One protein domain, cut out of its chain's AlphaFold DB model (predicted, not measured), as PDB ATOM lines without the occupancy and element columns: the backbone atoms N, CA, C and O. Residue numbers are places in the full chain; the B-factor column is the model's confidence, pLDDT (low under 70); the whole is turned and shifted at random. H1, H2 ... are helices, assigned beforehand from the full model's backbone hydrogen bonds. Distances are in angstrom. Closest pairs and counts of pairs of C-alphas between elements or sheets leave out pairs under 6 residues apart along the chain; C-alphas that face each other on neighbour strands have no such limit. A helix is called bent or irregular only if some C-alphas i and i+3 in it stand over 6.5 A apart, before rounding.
ATOM      1  N   ASP A 376     -18.997 -11.932 -17.216       75.25
ATOM      2  CA  ASP A 376     -18.871 -11.265 -18.520       75.25
ATOM      3  C   ASP A 376     -18.635  -9.752 -18.366       75.25
ATOM      4  O   ASP A 376     -17.870  -9.137 -19.108       75.25
ATOM      5  N   HIS A 377     -19.233  -9.151 -17.331       80.62
ATOM      6  CA  HIS A 377     -19.059  -7.737 -17.007       80.62
ATOM      7  C   HIS A 377     -17.697  -7.479 -16.348       80.62
ATOM      8  O   HIS A 377     -17.108  -6.425 -16.572       80.62
ATOM      9  N   LEU A 378     -17.146  -8.441 -15.594       81.56
ATOM     10  CA  LEU A 378     -15.770  -8.363 -15.082       81.56
ATOM     11  C   LEU A 378     -14.734  -8.386 -16.217       81.56
ATOM     12  O   LEU A 378     -13.760  -7.632 -16.162       81.56
ATOM     13  N   GLN A 379     -14.959  -9.194 -17.259       82.50
ATOM     14  CA  GLN A 379     -14.106  -9.224 -18.451       82.50
ATOM     15  C   GLN A 379     -14.163  -7.885 -19.207       82.50
ATOM     16  O   GLN A 379     -13.121  -7.274 -19.456       82.50
ATOM     17  N   LEU A 380     -15.367  -7.371 -19.487       85.06
ATOM     18  CA  LEU A 380     -15.555  -6.058 -20.118       85.06
ATOM     19  C   LEU A 380     -14.934  -4.916 -19.293       85.06
ATOM     20  O   LEU A 380     -14.324  -4.009 -19.857       85.06
ATOM     21  N   LEU A 381     -15.035  -4.969 -17.963       84.69
ATOM     22  CA  LEU A 381     -14.433  -3.995 -17.048       84.69
ATOM     23  C   LEU A 381     -12.896  -4.020 -17.104       84.69
ATOM     24  O   LEU A 381     -12.261  -2.962 -17.138       84.69
ATOM     25  N   TYR A 382     -12.289  -5.209 -17.163       85.69
ATOM     26  CA  TYR A 382     -10.842  -5.359 -17.337       85.69
ATOM     27  C   TYR A 382     -10.363  -4.821 -18.691       85.69
ATOM     28  O   TYR A 382      -9.348  -4.120 -18.760       85.69
ATOM     29  N   GLU A 383     -11.104  -5.111 -19.761       86.25
ATOM     30  CA  GLU A 383     -10.810  -4.639 -21.117       86.25
ATOM     31  C   GLU A 383     -10.942  -3.118 -21.233       86.25
ATOM     32  O   GLU A 383     -10.020  -2.471 -21.728       86.25
ATOM     33  N   ALA A 384     -12.016  -2.527 -20.701       83.69
ATOM     34  CA  ALA A 384     -12.220  -1.078 -20.679       83.69
ATOM     35  C   ALA A 384     -11.072  -0.347 -19.958       83.69
ATOM     36  O   ALA A 384     -10.517   0.629 -20.468       83.69
ATOM     37  N   VAL A 385     -10.646  -0.857 -18.796       83.88
ATOM     38  CA  VAL A 385      -9.533  -0.276 -18.033       83.88
ATOM     39  C   VAL A 385      -8.188  -0.446 -18.749       83.88
ATOM     40  O   VAL A 385      -7.327   0.429 -18.634       83.88
ATOM     41  N   ASN A 386      -7.966  -1.527 -19.500       84.50
ATOM     42  CA  ASN A 386      -6.687  -1.797 -20.178       84.50
ATOM     43  C   ASN A 386      -6.660  -1.431 -21.675       84.50
ATOM     44  O   ASN A 386      -5.639  -1.637 -22.333       84.50
ATOM     45  N   LEU A 387      -7.735  -0.827 -22.187       81.81
ATOM     46  CA  LEU A 387      -7.889  -0.386 -23.574       81.81
ATOM     47  C   LEU A 387      -6.736   0.552 -23.999       81.81
ATOM     48  O   LEU A 387      -6.350   1.427 -23.207       81.81
ATOM     49  N   PRO A 388      -6.165   0.393 -25.214       76.81
ATOM     50  CA  PRO A 388      -5.074   1.234 -25.704       76.81
ATOM     51  C   PRO A 388      -5.468   2.717 -25.790       76.81
ATOM     52  O   PRO A 388      -6.637   3.092 -25.751       76.81
ATOM     53  N   ARG A 389      -4.471   3.604 -25.889       73.44
ATOM     54  CA  ARG A 389      -4.736   5.048 -25.970       73.44
ATOM     55  C   ARG A 389      -5.354   5.419 -27.331       73.44
ATOM     56  O   ARG A 389      -4.835   4.942 -28.337       73.44
ATOM     57  N   PRO A 390      -6.342   6.334 -27.381       70.38
ATOM     58  CA  PRO A 390      -6.886   7.125 -26.271       70.38
ATOM     59  C   PRO A 390      -7.965   6.380 -25.463       70.38
ATOM     60  O   PRO A 390      -9.044   6.092 -25.964       70.38
ATOM     61  N   ASN A 391      -7.701   6.156 -24.173       81.50
ATOM     62  CA  ASN A 391      -8.639   5.530 -23.241       81.50
ATOM     63  C   ASN A 391      -9.332   6.629 -22.403       81.50
ATOM     64  O   ASN A 391      -8.625   7.354 -21.694       81.50
ATOM     65  N   PRO A 392     -10.671   6.787 -22.467       80.06
ATOM     66  CA  PRO A 392     -11.371   7.861 -21.763       80.06
ATOM     67  C   PRO A 392     -11.525   7.588 -20.258       80.06
ATOM     68  O   PRO A 392     -11.514   8.532 -19.470       80.06
ATOM     69  N   CYS A 393     -11.594   6.323 -19.824       82.25
ATOM     70  CA  CYS A 393     -11.735   5.981 -18.409       82.25
ATOM     71  C   CYS A 393     -10.394   5.900 -17.652       82.25
ATOM     72  O   CYS A 393     -10.405   5.740 -16.432       82.25
ATOM     73  N   ARG A 394      -9.226   6.013 -18.313       81.12
ATOM     74  CA  ARG A 394      -7.904   5.862 -17.662       81.12
ATOM     75  C   ARG A 394      -6.854   6.887 -18.100       81.12
ATOM     76  O   ARG A 394      -6.209   6.763 -19.142       81.12
ATOM     77  N   ARG A 395      -6.534   7.832 -17.205       77.25
ATOM     78  CA  ARG A 395      -5.434   8.801 -17.376       77.25
ATOM     79  C   ARG A 395      -4.195   8.348 -16.596       77.25
ATOM     80  O   ARG A 395      -3.949   8.740 -15.454       77.25
ATOM     81  N   GLY A 396      -3.387   7.500 -17.231       71.94
ATOM     82  CA  GLY A 396      -2.144   6.980 -16.650       71.94
ATOM     83  C   GLY A 396      -2.407   5.984 -15.517       71.94
ATOM     84  O   GLY A 396      -2.780   4.844 -15.782       71.94
ATOM     85  N   LYS A 397      -2.192   6.406 -14.264       70.88
ATOM     86  CA  LYS A 397      -2.491   5.592 -13.070       70.88
ATOM     87  C   LYS A 397      -3.894   5.809 -12.496       70.88
ATOM     88  O   LYS A 397      -4.334   4.967 -11.727       70.88
ATOM     89  N   LYS A 398      -4.581   6.910 -12.827       78.12
ATOM     90  CA  LYS A 398      -5.935   7.175 -12.320       78.12
ATOM     91  C   LYS A 398      -6.974   6.591 -13.273       78.12
ATOM     92  O   LYS A 398      -6.940   6.884 -14.471       78.12
ATOM     93  N   ILE A 399      -7.883   5.794 -12.720       84.06
ATOM     94  CA  ILE A 399      -9.087   5.301 -13.387       84.06
ATOM     95  C   ILE A 399     -10.261   6.187 -12.943       84.06
ATOM     96  O   ILE A 399     -10.308   6.640 -11.797       84.06
ATOM     97  N   TYR A 400     -11.168   6.481 -13.868       86.94
ATOM     98  CA  TYR A 400     -12.337   7.330 -13.685       86.94
ATOM     99  C   TYR A 400     -13.582   6.457 -13.836       86.94
ATOM    100  O   TYR A 400     -14.165   6.363 -14.912       86.94
ATOM    101  N   TRP A 401     -13.963   5.784 -12.749       85.88
ATOM    102  CA  TRP A 401     -15.077   4.828 -12.718       85.88
ATOM    103  C   TRP A 401     -16.421   5.442 -13.130       85.88
ATOM    104  O   TRP A 401     -17.259   4.747 -13.697       85.88
ATOM    105  N   SER A 402     -16.594   6.753 -12.932       83.12
ATOM    106  CA  SER A 402     -17.734   7.512 -13.450       83.12
ATOM    107  C   SER A 402     -17.868   7.421 -14.971       83.12
ATOM    108  O   SER A 402     -18.975   7.237 -15.448       83.12
ATOM    109  N   VAL A 403     -16.770   7.453 -15.736       84.50
ATOM    110  CA  VAL A 403     -16.804   7.368 -17.212       84.50
ATOM    111  C   VAL A 403     -17.362   6.023 -17.691       84.50
ATOM    112  O   VAL A 403     -17.973   5.959 -18.751       84.50
ATOM    113  N   LEU A 404     -17.192   4.954 -16.907       82.56
ATOM    114  CA  LEU A 404     -17.793   3.649 -17.195       82.56
ATOM    115  C   LEU A 404     -19.267   3.613 -16.764       82.56
ATOM    116  O   LEU A 404     -20.120   3.204 -17.545       82.56
ATOM    117  N   ALA A 405     -19.567   4.111 -15.561       83.06
ATOM    118  CA  ALA A 405     -20.921   4.154 -15.006       83.06
ATOM    119  C   ALA A 405     -21.885   5.082 -15.780       83.06
ATOM    120  O   ALA A 405     -23.081   4.827 -15.806       83.06
ATOM    121  N   THR A 406     -21.393   6.142 -16.432       82.94
ATOM    122  CA  THR A 406     -22.213   7.062 -17.249       82.94
ATOM    123  C   THR A 406     -22.146   6.765 -18.751       82.94
ATOM    124  O   THR A 406     -22.483   7.632 -19.553       82.94
ATOM    125  N   GLY A 407     -21.645   5.593 -19.163       79.25
ATOM    126  CA  GLY A 407     -21.574   5.209 -20.579       79.25
ATOM    127  C   GLY A 407     -20.627   6.057 -21.444       79.25
ATOM    128  O   GLY A 407     -20.728   6.029 -22.663       79.25
ATOM    129  N   GLY A 408     -19.674   6.786 -20.851       77.75
ATOM    130  CA  GLY A 408     -18.715   7.661 -21.546       77.75
ATOM    131  C   GLY A 408     -17.610   6.938 -22.338       77.75
ATOM    132  O   GLY A 408     -16.560   7.524 -22.619       77.75
ATOM    133  N   MET A 409     -17.814   5.663 -22.675       82.06
ATOM    134  CA  MET A 409     -16.938   4.867 -23.538       82.06
ATOM    135  C   MET A 409     -17.393   4.987 -24.995       82.06
ATOM    136  O   MET A 409     -18.581   5.001 -25.279       82.06
ATOM    137  N   LYS A 410     -16.446   5.022 -25.940       77.25
ATOM    138  CA  LYS A 410     -16.743   5.156 -27.383       77.25
ATOM    139  C   LYS A 410     -17.111   3.843 -28.095       77.25
ATOM    140  O   LYS A 410     -17.219   3.841 -29.314       77.25
ATOM    141  N   GLU A 411     -17.226   2.736 -27.368       78.12
ATOM    142  CA  GLU A 411     -17.498   1.408 -27.928       78.12
ATOM    143  C   GLU A 411     -18.714   0.802 -27.215       78.12
ATOM    144  O   GLU A 411     -18.670   0.573 -26.002       78.12
ATOM    145  N   ASP A 412     -19.777   0.500 -27.968       78.88
ATOM    146  CA  ASP A 412     -21.086   0.100 -27.421       78.88
ATOM    147  C   ASP A 412     -21.038  -1.185 -26.575       78.88
ATOM    148  O   ASP A 412     -21.853  -1.388 -25.676       78.88
ATOM    149  N   ARG A 413     -20.018  -2.028 -26.782       80.94
ATOM    150  CA  ARG A 413     -19.735  -3.223 -25.963       80.94
ATOM    151  C   ARG A 413     -19.559  -2.937 -24.466       80.94
ATOM    152  O   ARG A 413     -19.669  -3.860 -23.670       80.94
ATOM    153  N   PHE A 414     -19.286  -1.689 -24.076       84.06
ATOM    154  CA  PHE A 414     -19.156  -1.286 -22.671       84.06
ATOM    155  C   PHE A 414     -20.433  -0.675 -22.075       84.06
ATOM    156  O   PHE A 414     -20.463  -0.434 -20.870       84.06
ATOM    157  N   VAL A 415     -21.505  -0.490 -22.859       81.50
ATOM    158  CA  VAL A 415     -22.820  -0.029 -22.364       81.50
ATOM    159  C   VAL A 415     -23.361  -0.870 -21.190       81.50
ATOM    160  O   VAL A 415     -23.896  -0.268 -20.259       81.50
ATOM    161  N   PRO A 416     -23.170  -2.208 -21.113       84.56
ATOM    162  CA  PRO A 416     -23.585  -2.983 -19.939       84.56
ATOM    163  C   PRO A 416     -22.910  -2.559 -18.620       84.56
ATOM    164  O   PRO A 416     -23.477  -2.767 -17.550       84.56
ATOM    165  N   LEU A 417     -21.735  -1.914 -18.661       80.94
ATOM    166  CA  LEU A 417     -21.073  -1.386 -17.459       80.94
ATOM    167  C   LEU A 417     -21.774  -0.136 -16.898       80.94
ATOM    168  O   LEU A 417     -21.673   0.116 -15.700       80.94
ATOM    169  N   ALA A 418     -22.528   0.600 -17.722       82.81
ATOM    170  CA  ALA A 418     -23.295   1.774 -17.296       82.81
ATOM    171  C   ALA A 418     -24.539   1.422 -16.451       82.81
ATOM    172  O   ALA A 418     -25.201   2.304 -15.912       82.81
ATOM    173  N   GLN A 419     -24.854   0.129 -16.300       82.50
ATOM    174  CA  GLN A 419     -25.897  -0.357 -15.388       82.50
ATOM    175  C   GLN A 419     -25.427  -0.431 -13.922       82.50
ATOM    176  O   GLN A 419     -26.238  -0.678 -13.030       82.50
ATOM    177  N   PHE A 420     -24.128  -0.235 -13.665       81.31
ATOM    178  CA  PHE A 420     -23.504  -0.354 -12.347       81.31
ATOM    179  C   PHE A 420     -22.953   0.990 -11.877       81.31
ATOM    180  O   PHE A 420     -22.425   1.783 -12.660       81.31
ATOM    181  N   THR A 421     -23.019   1.243 -10.570       84.31
ATOM    182  CA  THR A 421     -22.473   2.483 -10.009       84.31
ATOM    183  C   THR A 421     -20.944   2.509 -10.083       84.31
ATOM    184  O   THR A 421     -20.264   1.482 -10.026       84.31
ATOM    185  N   ALA A 422     -20.368   3.714 -10.117       82.06
ATOM    186  CA  ALA A 422     -18.916   3.903 -10.088       82.06
ATOM    187  C   ALA A 422     -18.244   3.220  -8.874       82.06
ATOM    188  O   ALA A 422     -17.110   2.755  -8.981       82.06
ATOM    189  N   ALA A 423     -18.949   3.123  -7.740       78.50
ATOM    190  CA  ALA A 423     -18.481   2.437  -6.537       78.50
ATOM    191  C   ALA A 423     -18.489   0.903  -6.684       78.50
ATOM    192  O   ALA A 423     -17.540   0.252  -6.249       78.50
ATOM    193  N   GLU A 424     -19.508   0.322  -7.325       82.19
ATOM    194  CA  GLU A 424     -19.566  -1.118  -7.618       82.19
ATOM    195  C   GLU A 424     -18.494  -1.527  -8.630       82.19
ATOM    196  O   GLU A 424     -17.769  -2.489  -8.381       82.19
ATOM    197  N   LEU A 425     -18.317  -0.758  -9.713       81.94
ATOM    198  CA  LEU A 425     -17.248  -0.990 -10.693       81.94
ATOM    199  C   LEU A 425     -15.858  -0.906 -10.044       81.94
ATOM    200  O   LEU A 425     -15.021  -1.786 -10.255       81.94
ATOM    201  N   GLN A 426     -15.623   0.104  -9.198       82.56
ATOM    202  CA  GLN A 426     -14.379   0.220  -8.436       82.56
ATOM    203  C   GLN A 426     -14.176  -0.974  -7.493       82.56
ATOM    204  O   GLN A 426     -13.088  -1.545  -7.461       82.56
ATOM    205  N   ASN A 427     -15.199  -1.370  -6.729       77.56
ATOM    206  CA  ASN A 427     -15.096  -2.472  -5.769       77.56
ATOM    207  C   ASN A 427     -14.858  -3.816  -6.478       77.56
ATOM    208  O   ASN A 427     -13.968  -4.566  -6.084       77.56
ATOM    209  N   ALA A 428     -15.581  -4.086  -7.568       79.31
ATOM    210  CA  ALA A 428     -15.420  -5.285  -8.381       79.31
ATOM    211  C   ALA A 428     -14.024  -5.370  -9.018       79.31
ATOM    212  O   ALA A 428     -13.372  -6.410  -8.913       79.31
ATOM    213  N   TYR A 429     -13.524  -4.271  -9.602       79.94
ATOM    214  CA  TYR A 429     -12.171  -4.240 -10.158       79.94
ATOM    215  C   TYR A 429     -11.104  -4.428  -9.072       79.94
ATOM    216  O   TYR A 429     -10.196  -5.240  -9.239       79.94
ATOM    217  N   LEU A 430     -11.237  -3.743  -7.928       79.62
ATOM    218  CA  LEU A 430     -10.330  -3.924  -6.794       79.62
ATOM    219  C   LEU A 430     -10.329  -5.381  -6.315       79.62
ATOM    220  O   LEU A 430      -9.260  -5.969  -6.195       79.62
ATOM    221  N   ARG A 431     -11.498  -5.996  -6.095       71.69
ATOM    222  CA  ARG A 431     -11.611  -7.370  -5.572       71.69
ATOM    223  C   ARG A 431     -11.065  -8.456  -6.501       71.69
ATOM    224  O   ARG A 431     -10.699  -9.507  -5.986       71.69
ATOM    225  N   GLN A 432     -11.028  -8.223  -7.815       68.69
ATOM    226  CA  GLN A 432     -10.632  -9.232  -8.810       68.69
ATOM    227  C   GLN A 432      -9.254  -8.980  -9.444       68.69
ATOM    228  O   GLN A 432      -8.595  -9.935  -9.852       68.69
ATOM    229  N   PHE A 433      -8.806  -7.720  -9.536       68.56
ATOM    230  CA  PHE A 433      -7.618  -7.345 -10.318       68.56
ATOM    231  C   PHE A 433      -6.548  -6.540  -9.555       68.56
ATOM    232  O   PHE A 433      -5.424  -6.452 -10.050       68.56
ATOM    233  N   GLU A 434      -6.839  -5.978  -8.371       64.06
ATOM    234  CA  GLU A 434      -5.817  -5.317  -7.523       64.06
ATOM    235  C   GLU A 434      -5.637  -5.955  -6.135       64.06
ATOM    236  O   GLU A 434      -4.536  -5.910  -5.583       64.06
ATOM    237  N   MET A 435      -6.660  -6.615  -5.584       43.38
ATOM    238  CA  MET A 435      -6.476  -7.579  -4.501       43.38
ATOM    239  C   MET A 435      -5.760  -8.826  -5.045       43.38
ATOM    240  O   MET A 435      -6.024  -9.226  -6.181       43.38
TER     241      MET A 435
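AT A GLANCE: This is residues 376 to 435 of the 540 residues of an uncharacterized protein of Peronospora effusa (UniProt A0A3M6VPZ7). Four helices make a small cluster in which each touches two others in turn: the longest, H4, and H1 cross nearly at right angles, irregular H3 joins H1 to the short H2, and H2 touches the first residues of H4. The long link from H1 to H2, residues 387 to 400, has no named element and folds back on itself in a short antiparallel pairing of residues 394 to 395 with 398 to 399. The printed part has 60 residues with four named helices, in the order H1, H2, H3, H4, and no named strand; its class is all helix. It is compact, with a radius of gyration of the C-alphas of 10.2 A and spans of 27 by 25 by 18 A.

HOW THE PARTS SIT: Begin with H4, residues 422 to 434. It touches H1, residues 376 to 386, where the closest C-alphas, those of Leu 381 and Tyr 429, are 7.3 A apart; their lines stand about perpendicular, at 83 degrees. With residues 422 to 426 alone, H4 touches H2, residues 401 to 405; look at Trp 401 and Ala 422, whose C-alphas are the closest, 4.7 A apart. H2 also touches H3, residues 412 to 419, and here the closest C-alphas are those of Ala 405 and Ala 418, at 4.1 A. H3 touches H1, the closest C-alphas being those of Leu 380 and Phe 414, 6.5 A apart; they run opposite ways at a steep tilt of 69 degrees, only just short of about perpendicular. H3 and H4 are close but not clearly touching, with the C-alphas of Leu 417 and Leu 425 the closest at 7.8 A. H1 and H2 are near each other, with 5 pairs of C-alphas within 10 A. In H1, H2 and H4 every O i to N i+4 pair is within hydrogen-bond range; in H3 0 of 4 are, against 4 of 5 O i to N i+3 pairs.

IN THESE COORDINATES: Find C-alpha 422 at (-18.916, 3.903, -10.088); from there H4 runs 16.2 A to C-alpha 434 at (-5.817, -5.317, -7.523). H4 is neither bent nor irregular, but only just: C-alphas 431 and 434 are 6.4 A apart. Go back to C-alpha 376 at (-18.871, -11.265, -18.520), where H1 begins, 15.5 A long and ending at residue 386. H2, residues 401 to 405, measures 6.3 A, and H3, residues 412 to 419, 13.0 A; H3 is irregular, with C-alphas 413 and 416 at 7.2 A.

THE WHOLE: The two C-alphas farthest apart, those of Asp 412 and Met 435, are 28.2 A apart. The printed part has no cut. The link from H1 to H2 is long, with 14 residues; that from H2 to H3 is short, and that from H3 to H4 is tight. The mean pLDDT of the printed part is 79.5, and the model's confidence is low, under 70, at residues 432 to 435.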